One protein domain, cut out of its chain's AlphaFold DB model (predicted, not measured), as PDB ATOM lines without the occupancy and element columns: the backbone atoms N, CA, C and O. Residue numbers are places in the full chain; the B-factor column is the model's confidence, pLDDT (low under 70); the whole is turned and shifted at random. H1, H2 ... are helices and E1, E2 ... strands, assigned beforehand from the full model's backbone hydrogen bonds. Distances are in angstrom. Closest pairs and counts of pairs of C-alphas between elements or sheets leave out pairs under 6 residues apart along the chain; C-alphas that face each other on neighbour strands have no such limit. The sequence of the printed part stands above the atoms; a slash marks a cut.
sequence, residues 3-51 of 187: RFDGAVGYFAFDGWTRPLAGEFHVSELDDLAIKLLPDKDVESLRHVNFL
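Overview. This is residues 3 to 51 of the 187 residues of an uncharacterized protein of Croceicoccus naphthovorans (UniProt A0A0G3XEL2). Two small strand hairpins, E3 with E4 and E1 with E2, lie toward opposite ends of a loose, open frame, and one short helix, H1, sits toward the E1 and E2 end. The 49 printed residues run E1, E2, E3, E4, H1, both two-stranded sheets antiparallel; the class is mixed, with under half of the residues in named elements. It is only just loose, close to compact, with a radius of gyration of the C-alphas of 11.9 A and spans of 35 by 25 by 16 A.

Arrangement. E3, residues 22 to 27, and E4, residues 32 to 34, form an antiparallel hairpin at 144 degrees, with N 25 and O 34 2.8 A apart, within hydrogen-bond range. Residues 3 to 4 pair antiparallel with residues 22 to 23 of E3. E2, residues 17 to 19, runs on into E3 at 76 degrees. E1, residues 9 to 11, forms an antiparallel hairpin with E2 at 152 degrees; N 10 and O 18 are 2.9 A apart, within hydrogen-bond range. H1, residues 39 to 44, is only just apart from E1, closest C-alphas 8.4 A; its O i to N i+4 pairs are within hydrogen-bond range.

Along the chain. E3 spans 16.3 A from C-alpha 22 at (111.167, 123.483, 122.833). H1 spans 8.6 A to C-alpha 44 at (106.339, 113.975, 135.195).

Size, cuts and confidence. The C-alphas farthest apart, Asp 14 and Leu 29, are 36.2 A apart. The printed part has no cut, and its four links are tight. Residues 3 to 7 have pLDDT under 70.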
ATOM      1  N   ARG A   3     112.800 129.403 120.416       57.06
ATOM      2  CA  ARG A   3     113.270 128.047 120.700       57.06
ATOM      3  C   ARG A   3     114.340 128.116 121.782       57.06
ATOM      4  O   ARG A   3     115.368 128.753 121.585       57.06
ATOM      5  N   PHE A   4     114.096 127.438 122.901       54.94
ATOM      6  CA  PHE A   4     115.031 127.365 124.022       54.94
ATOM      7  C   PHE A   4     115.609 125.951 124.169       54.94
ATOM      8  O   PHE A   4     114.869 124.965 124.249       54.94
ATOM      9  N   ASP A   5     116.939 125.869 124.273       53.53
ATOM     10  CA  ASP A   5     117.707 124.614 124.322       53.53
ATOM     11  C   ASP A   5     118.039 124.139 125.761       53.53
ATOM     12  O   ASP A   5     118.993 123.396 125.973       53.53
ATOM     13  N   GLY A   6     117.244 124.526 126.775       51.00
ATOM     14  CA  GLY A   6     117.282 123.884 128.104       51.00
ATOM     15  C   GLY A   6     118.008 124.619 129.242       51.00
ATOM     16  O   GLY A   6     118.445 123.975 130.192       51.00
ATOM     17  N   ALA A   7     118.112 125.953 129.206       62.41
ATOM     18  CA  ALA A   7     118.633 126.743 130.338       62.41
ATOM     19  C   ALA A   7     117.676 126.815 131.552       62.41
ATOM     20  O   ALA A   7     118.080 127.221 132.641       62.41
ATOM     21  N   VAL A   8     116.414 126.418 131.365       70.44
ATOM     22  CA  VAL A   8     115.360 126.366 132.389       70.44
ATOM     23  C   VAL A   8     114.902 124.912 132.523       70.44
ATOM     24  O   VAL A   8     114.833 124.201 131.520       70.44
ATOM     25  N   GLY A   9     114.602 124.448 133.736       75.88
ATOM     26  CA  GLY A   9     114.176 123.070 133.997       75.88
ATOM     27  C   GLY A   9     113.199 122.956 135.163       75.88
ATOM     28  O   GLY A   9     113.036 123.902 135.932       75.88
ATOM     29  N   TYR A  10     112.547 121.800 135.282       79.19
ATOM     30  CA  TYR A  10     111.619 121.470 136.367       79.19
ATOM     31  C   TYR A  10     112.093 120.232 137.137       79.19
ATOM     32  O   TYR A  10     112.827 119.399 136.601       79.19
ATOM     33  N   PHE A  11     111.668 120.099 138.396       81.69
ATOM     34  CA  PHE A  11     111.868 118.885 139.190       81.69
ATOM     35  C   PHE A  11     110.739 117.901 138.904       81.69
ATOM     36  O   PHE A  11     109.569 118.257 138.996       81.69
ATOM     37  N   ALA A  12     111.083 116.681 138.515       83.31
ATOM     38  CA  ALA A  12     110.114 115.631 138.262       83.31
ATOM     39  C   ALA A  12     109.787 114.814 139.519       83.31
ATOM     40  O   ALA A  12     110.517 114.849 140.508       83.31
ATOM     41  N   PHE A  13     108.720 114.008 139.451       84.88
ATOM     42  CA  PHE A  13     108.274 113.162 140.570       84.88
ATOM     43  C   PHE A  13     109.329 112.159 141.064       84.88
ATOM     44  O   PHE A  13     109.203 111.637 142.166       84.88
ATOM     45  N   ASP A  14     110.325 111.836 140.240       83.88
ATOM     46  CA  ASP A  14     111.409 110.906 140.562       83.88
ATOM     47  C   ASP A  14     112.646 111.604 141.147       83.88
ATOM     48  O   ASP A  14     113.681 110.968 141.336       83.88
ATOM     49  N   GLY A  15     112.541 112.903 141.444       76.69
ATOM     50  CA  GLY A  15     113.597 113.701 142.063       76.69
ATOM     51  C   GLY A  15     114.653 114.218 141.085       76.69
ATOM     52  O   GLY A  15     115.548 114.951 141.505       76.69
ATOM     53  N   TRP A  16     114.558 113.893 139.792       78.12
ATOM     54  CA  TRP A  16     115.494 114.383 138.783       78.12
ATOM     55  C   TRP A  16     115.017 115.684 138.140       78.12
ATOM     56  O   TRP A  16     113.829 115.891 137.885       78.12
ATOM     57  N   THR A  17     115.964 116.567 137.830       79.38
ATOM     58  CA  THR A  17     115.687 117.776 137.051       79.38
ATOM     59  C   THR A  17     115.631 117.448 135.561       79.38
ATOM     60  O   THR A  17     116.509 116.761 135.035       79.38
ATOM     61  N   ARG A  18     114.621 117.971 134.860       80.00
ATOM     62  CA  ARG A  18     114.459 117.844 133.405       80.00
ATOM     63  C   ARG A  18     114.451 119.216 132.735       80.00
ATOM     64  O   ARG A  18     113.903 120.156 133.312       80.00
ATOM     65  N   PRO A  19     115.036 119.365 131.536       81.62
ATOM     66  CA  PRO A  19     115.016 120.635 130.822       81.62
ATOM     67  C   PRO A  19     113.611 120.954 130.293       81.62
ATOM     68  O   PRO A  19     112.950 120.104 129.697       81.62
ATOM     69  N   LEU A  20     113.188 122.210 130.435       81.94
ATOM     70  CA  LEU A  20     112.046 122.787 129.725       81.94
ATOM     71  C   LEU A  20     112.503 123.191 128.320       81.94
ATOM     72  O   LEU A  20     112.838 124.345 128.068       81.94
ATOM     73  N   ALA A  21     112.564 122.216 127.414       80.19
ATOM     74  CA  ALA A  21     113.016 122.412 126.036       80.19
ATOM     75  C   ALA A  21     111.852 122.622 125.054       80.19
ATOM     76  O   ALA A  21     110.735 122.146 125.271       80.19
ATOM     77  N   GLY A  22     112.122 123.286 123.929       82.56
ATOM     78  CA  GLY A  22     111.167 123.483 122.833       82.56
ATOM     79  C   GLY A  22     110.708 124.933 122.701       82.56
ATOM     80  O   GLY A  22     111.449 125.852 123.042       82.56
ATOM     81  N   GLU A  23     109.503 125.130 122.169       85.88
ATOM     82  CA  GLU A  23     108.984 126.466 121.868       85.88
ATOM     83  C   GLU A  23     108.347 127.130 123.089       85.88
ATOM     84  O   GLU A  23     107.634 126.490 123.871       85.88
ATOM     85  N   PHE A  24     108.628 128.424 123.224       88.06
ATOM     86  CA  PHE A  24     108.026 129.329 124.191       88.06
ATOM     87  C   PHE A  24     107.278 130.447 123.460       88.06
ATOM     88  O   PHE A  24     107.753 131.018 122.468       88.06
ATOM     89  N   HIS A  25     106.107 130.787 123.986       89.69
ATOM     90  CA  HIS A  25     105.365 131.986 123.626       89.69
ATOM     91  C   HIS A  25     105.809 133.112 124.550       89.69
ATOM     92  O   HIS A  25     105.502 133.102 125.741       89.69
ATOM     93  N   VAL A  26     106.561 134.055 123.994       89.25
ATOM     94  CA  VAL A  26     107.189 135.153 124.730       89.25
ATOM     95  C   VAL A  26     106.448 136.453 124.430       89.25
ATOM     96  O   VAL A  26     106.158 136.744 123.269       89.25
ATOM     97  N   SER A  27     106.152 137.222 125.475       90.06
ATOM     98  CA  SER A  27     105.766 138.630 125.393       90.06
ATOM     99  C   SER A  27     106.867 139.463 126.038       90.06
ATOM    100  O   SER A  27     106.963 139.526 127.262       90.06
ATOM    101  N   GLU A  28     107.696 140.112 125.218       89.69
ATOM    102  CA  GLU A  28     108.739 141.027 125.705       89.69
ATOM    103  C   GLU A  28     108.137 142.249 126.410       89.69
ATOM    104  O   GLU A  28     108.679 142.734 127.399       89.69
ATOM    105  N   LEU A  29     106.982 142.729 125.930       88.81
ATOM    106  CA  LEU A  29     106.272 143.864 126.523       88.81
ATOM    107  C   LEU A  29     105.860 143.577 127.973       88.81
ATOM    108  O   LEU A  29     105.910 144.465 128.831       88.81
ATOM    109  N   ASP A  30     105.441 142.341 128.235       88.50
ATOM    110  CA  ASP A  30     104.976 141.905 129.548       88.50
ATOM    111  C   ASP A  30     106.074 141.229 130.381       88.50
ATOM    112  O   ASP A  30     105.829 140.938 131.548       88.50
ATOM    113  N   ASP A  31     107.263 141.018 129.806       89.81
ATOM    114  CA  ASP A  31     108.384 140.267 130.391       89.81
ATOM    115  C   ASP A  31     107.980 138.847 130.836       89.81
ATOM    116  O   ASP A  31     108.266 138.386 131.940       89.81
ATOM    117  N   LEU A  32     107.232 138.151 129.974       90.81
ATOM    118  CA  LEU A  32     106.674 136.831 130.261       90.81
ATOM    119  C   LEU A  32     106.970 135.829 129.153       90.81
ATOM    120  O   LEU A  32     106.913 136.145 127.966       90.81
ATOM    121  N   ALA A  33     107.167 134.576 129.552       89.38
ATOM    122  CA  ALA A  33     107.239 133.436 128.652       89.38
ATOM    123  C   ALA A  33     106.312 132.318 129.139       89.38
ATOM    124  O   ALA A  33     106.299 131.979 130.321       89.38
ATOM    125  N   ILE A  34     105.551 131.727 128.218       90.19
ATOM    126  CA  ILE A  34     104.652 130.601 128.479       90.19
ATOM    127  C   ILE A  34     105.048 129.429 127.596       90.19
ATOM    128  O   ILE A  34     105.367 129.590 126.417       90.19
ATOM    129  N   LYS A  35     104.984 128.231 128.170       88.88
ATOM    130  CA  LYS A  35     105.207 126.982 127.460       88.88
ATOM    131  C   LYS A  35     104.019 126.055 127.646       88.88
ATOM    132  O   LYS A  35     103.637 125.756 128.774       88.88
ATOM    133  N   LEU A  36     103.494 125.555 126.531       89.94
ATOM    134  CA  LEU A  36     102.589 124.415 126.555       89.94
ATOM    135  C   LEU A  36     103.410 123.155 126.821       89.94
ATOM    136  O   LEU A  36     104.379 122.860 126.110       89.94
ATOM    137  N   LEU A  37     103.054 122.454 127.893       89.50
ATOM    138  CA  LEU A  37     103.723 121.224 128.289       89.50
ATOM    139  C   LEU A  37     103.089 120.039 127.550       89.50
ATOM    140  O   LEU A  37     101.866 119.906 127.578       89.50
ATOM    141  N   PRO A  38     103.883 119.178 126.893       89.44
ATOM    142  CA  PRO A  38     103.378 117.925 126.346       89.44
ATOM    143  C   PRO A  38     102.982 116.965 127.477       89.44
ATOM    144  O   PRO A  38     103.545 117.032 128.571       89.44
ATOM    145  N   ASP A  39     102.099 116.006 127.190       91.31
ATOM    146  CA  ASP A  39     101.559 115.060 128.183       91.31
ATOM    147  C   ASP A  39     102.640 114.353 129.014       91.31
ATOM    148  O   ASP A  39     102.497 114.206 130.223       91.31
ATOM    149  N   LYS A  40     103.770 113.986 128.393       90.44
ATOM    150  CA  LYS A  40     104.914 113.369 129.089       90.44
ATOM    151  C   LYS A  40     105.500 114.255 130.199       90.44
ATOM    152  O   LYS A  40     105.937 113.753 131.232       90.44
ATOM    153  N   ASP A  41     105.533 115.571 129.981       90.31
ATOM    154  CA  ASP A  41     106.067 116.530 130.946       90.31
ATOM    155  C   ASP A  41     105.012 116.794 132.028       90.31
ATOM    156  O   ASP A  41     105.352 116.881 133.204       90.31
ATOM    157  N   VAL A  42     103.724 116.811 131.669       91.81
ATOM    158  CA  VAL A  42     102.619 116.884 132.640       91.81
ATOM    159  C   VAL A  42     102.609 115.661 133.564       91.81
ATOM    160  O   VAL A  42     102.551 115.814 134.783       91.81
ATOM    161  N   GLU A  43     102.759 114.449 133.024       91.50
ATOM    162  CA  GLU A  43     102.849 113.215 133.816       91.50
ATOM    163  C   GLU A  43     104.037 113.255 134.785       91.50
ATOM    164  O   GLU A  43     103.937 112.853 135.950       91.50
ATOM    165  N   SER A  44     105.166 113.812 134.341       90.56
ATOM    166  CA  SER A  44     106.339 113.975 135.195       90.56
ATOM    167  C   SER A  44     106.114 114.919 136.387       90.56
ATOM    168  O   SER A  44     106.788 114.800 137.417       90.56
ATOM    169  N   LEU A  45     105.128 115.810 136.270       91.25
ATOM    170  CA  LEU A  45     104.719 116.790 137.270       91.25
ATOM    171  C   LEU A  45     103.511 116.328 138.097       91.25
ATOM    172  O   LEU A  45     102.979 117.119 138.861       91.25
ATOM    173  N   ARG A  46     103.117 115.048 138.052       90.56
ATOM    174  CA  ARG A  46     101.972 114.500 138.824       90.56
ATOM    175  C   ARG A  46     102.014 114.697 140.348       90.56
ATOM    176  O   ARG A  46     101.036 114.428 141.029       90.56
ATOM    177  N   HIS A  47     103.172 115.070 140.888       87.19
ATOM    178  CA  HIS A  47     103.372 115.379 142.305       87.19
ATOM    179  C   HIS A  47     103.052 116.849 142.638       87.19
ATOM    180  O   HIS A  47     103.051 117.225 143.808       87.19
ATOM    181  N   VAL A  48     102.815 117.677 141.618       87.94
ATOM    182  CA  VAL A  48     102.445 119.087 141.716       87.94
ATOM    183  C   VAL A  48     100.933 119.203 141.556       87.94
ATOM    184  O   VAL A  48     100.353 118.662 140.617       87.94
ATOM    185  N   ASN A  49     100.300 119.952 142.454       88.50
ATOM    186  CA  ASN A  49      98.904 120.340 142.294       88.50
ATOM    187  C   ASN A  49      98.845 121.539 141.343       88.50
ATOM    188  O   ASN A  49      99.286 122.632 141.701       88.50
ATOM    189  N   PHE A  50      98.349 121.323 140.126       90.50
ATOM    190  CA  PHE A  50      98.091 122.413 139.192       90.50
ATOM    191  C   PHE A  50      96.925 123.260 139.697       90.50
ATOM    192  O   PHE A  50      95.927 122.717 140.164       90.50
ATOM    193  N   LEU A  51      97.076 124.578 139.587       90.75
ATOM    194  CA  LEU A  51      95.999 125.520 139.860       90.75
ATOM    195  C   LEU A  51      94.958 125.433 138.745       90.75
ATOM    196  O   LEU A  51      95.326 125.352 137.566       90.75
TER     197      LEU A  51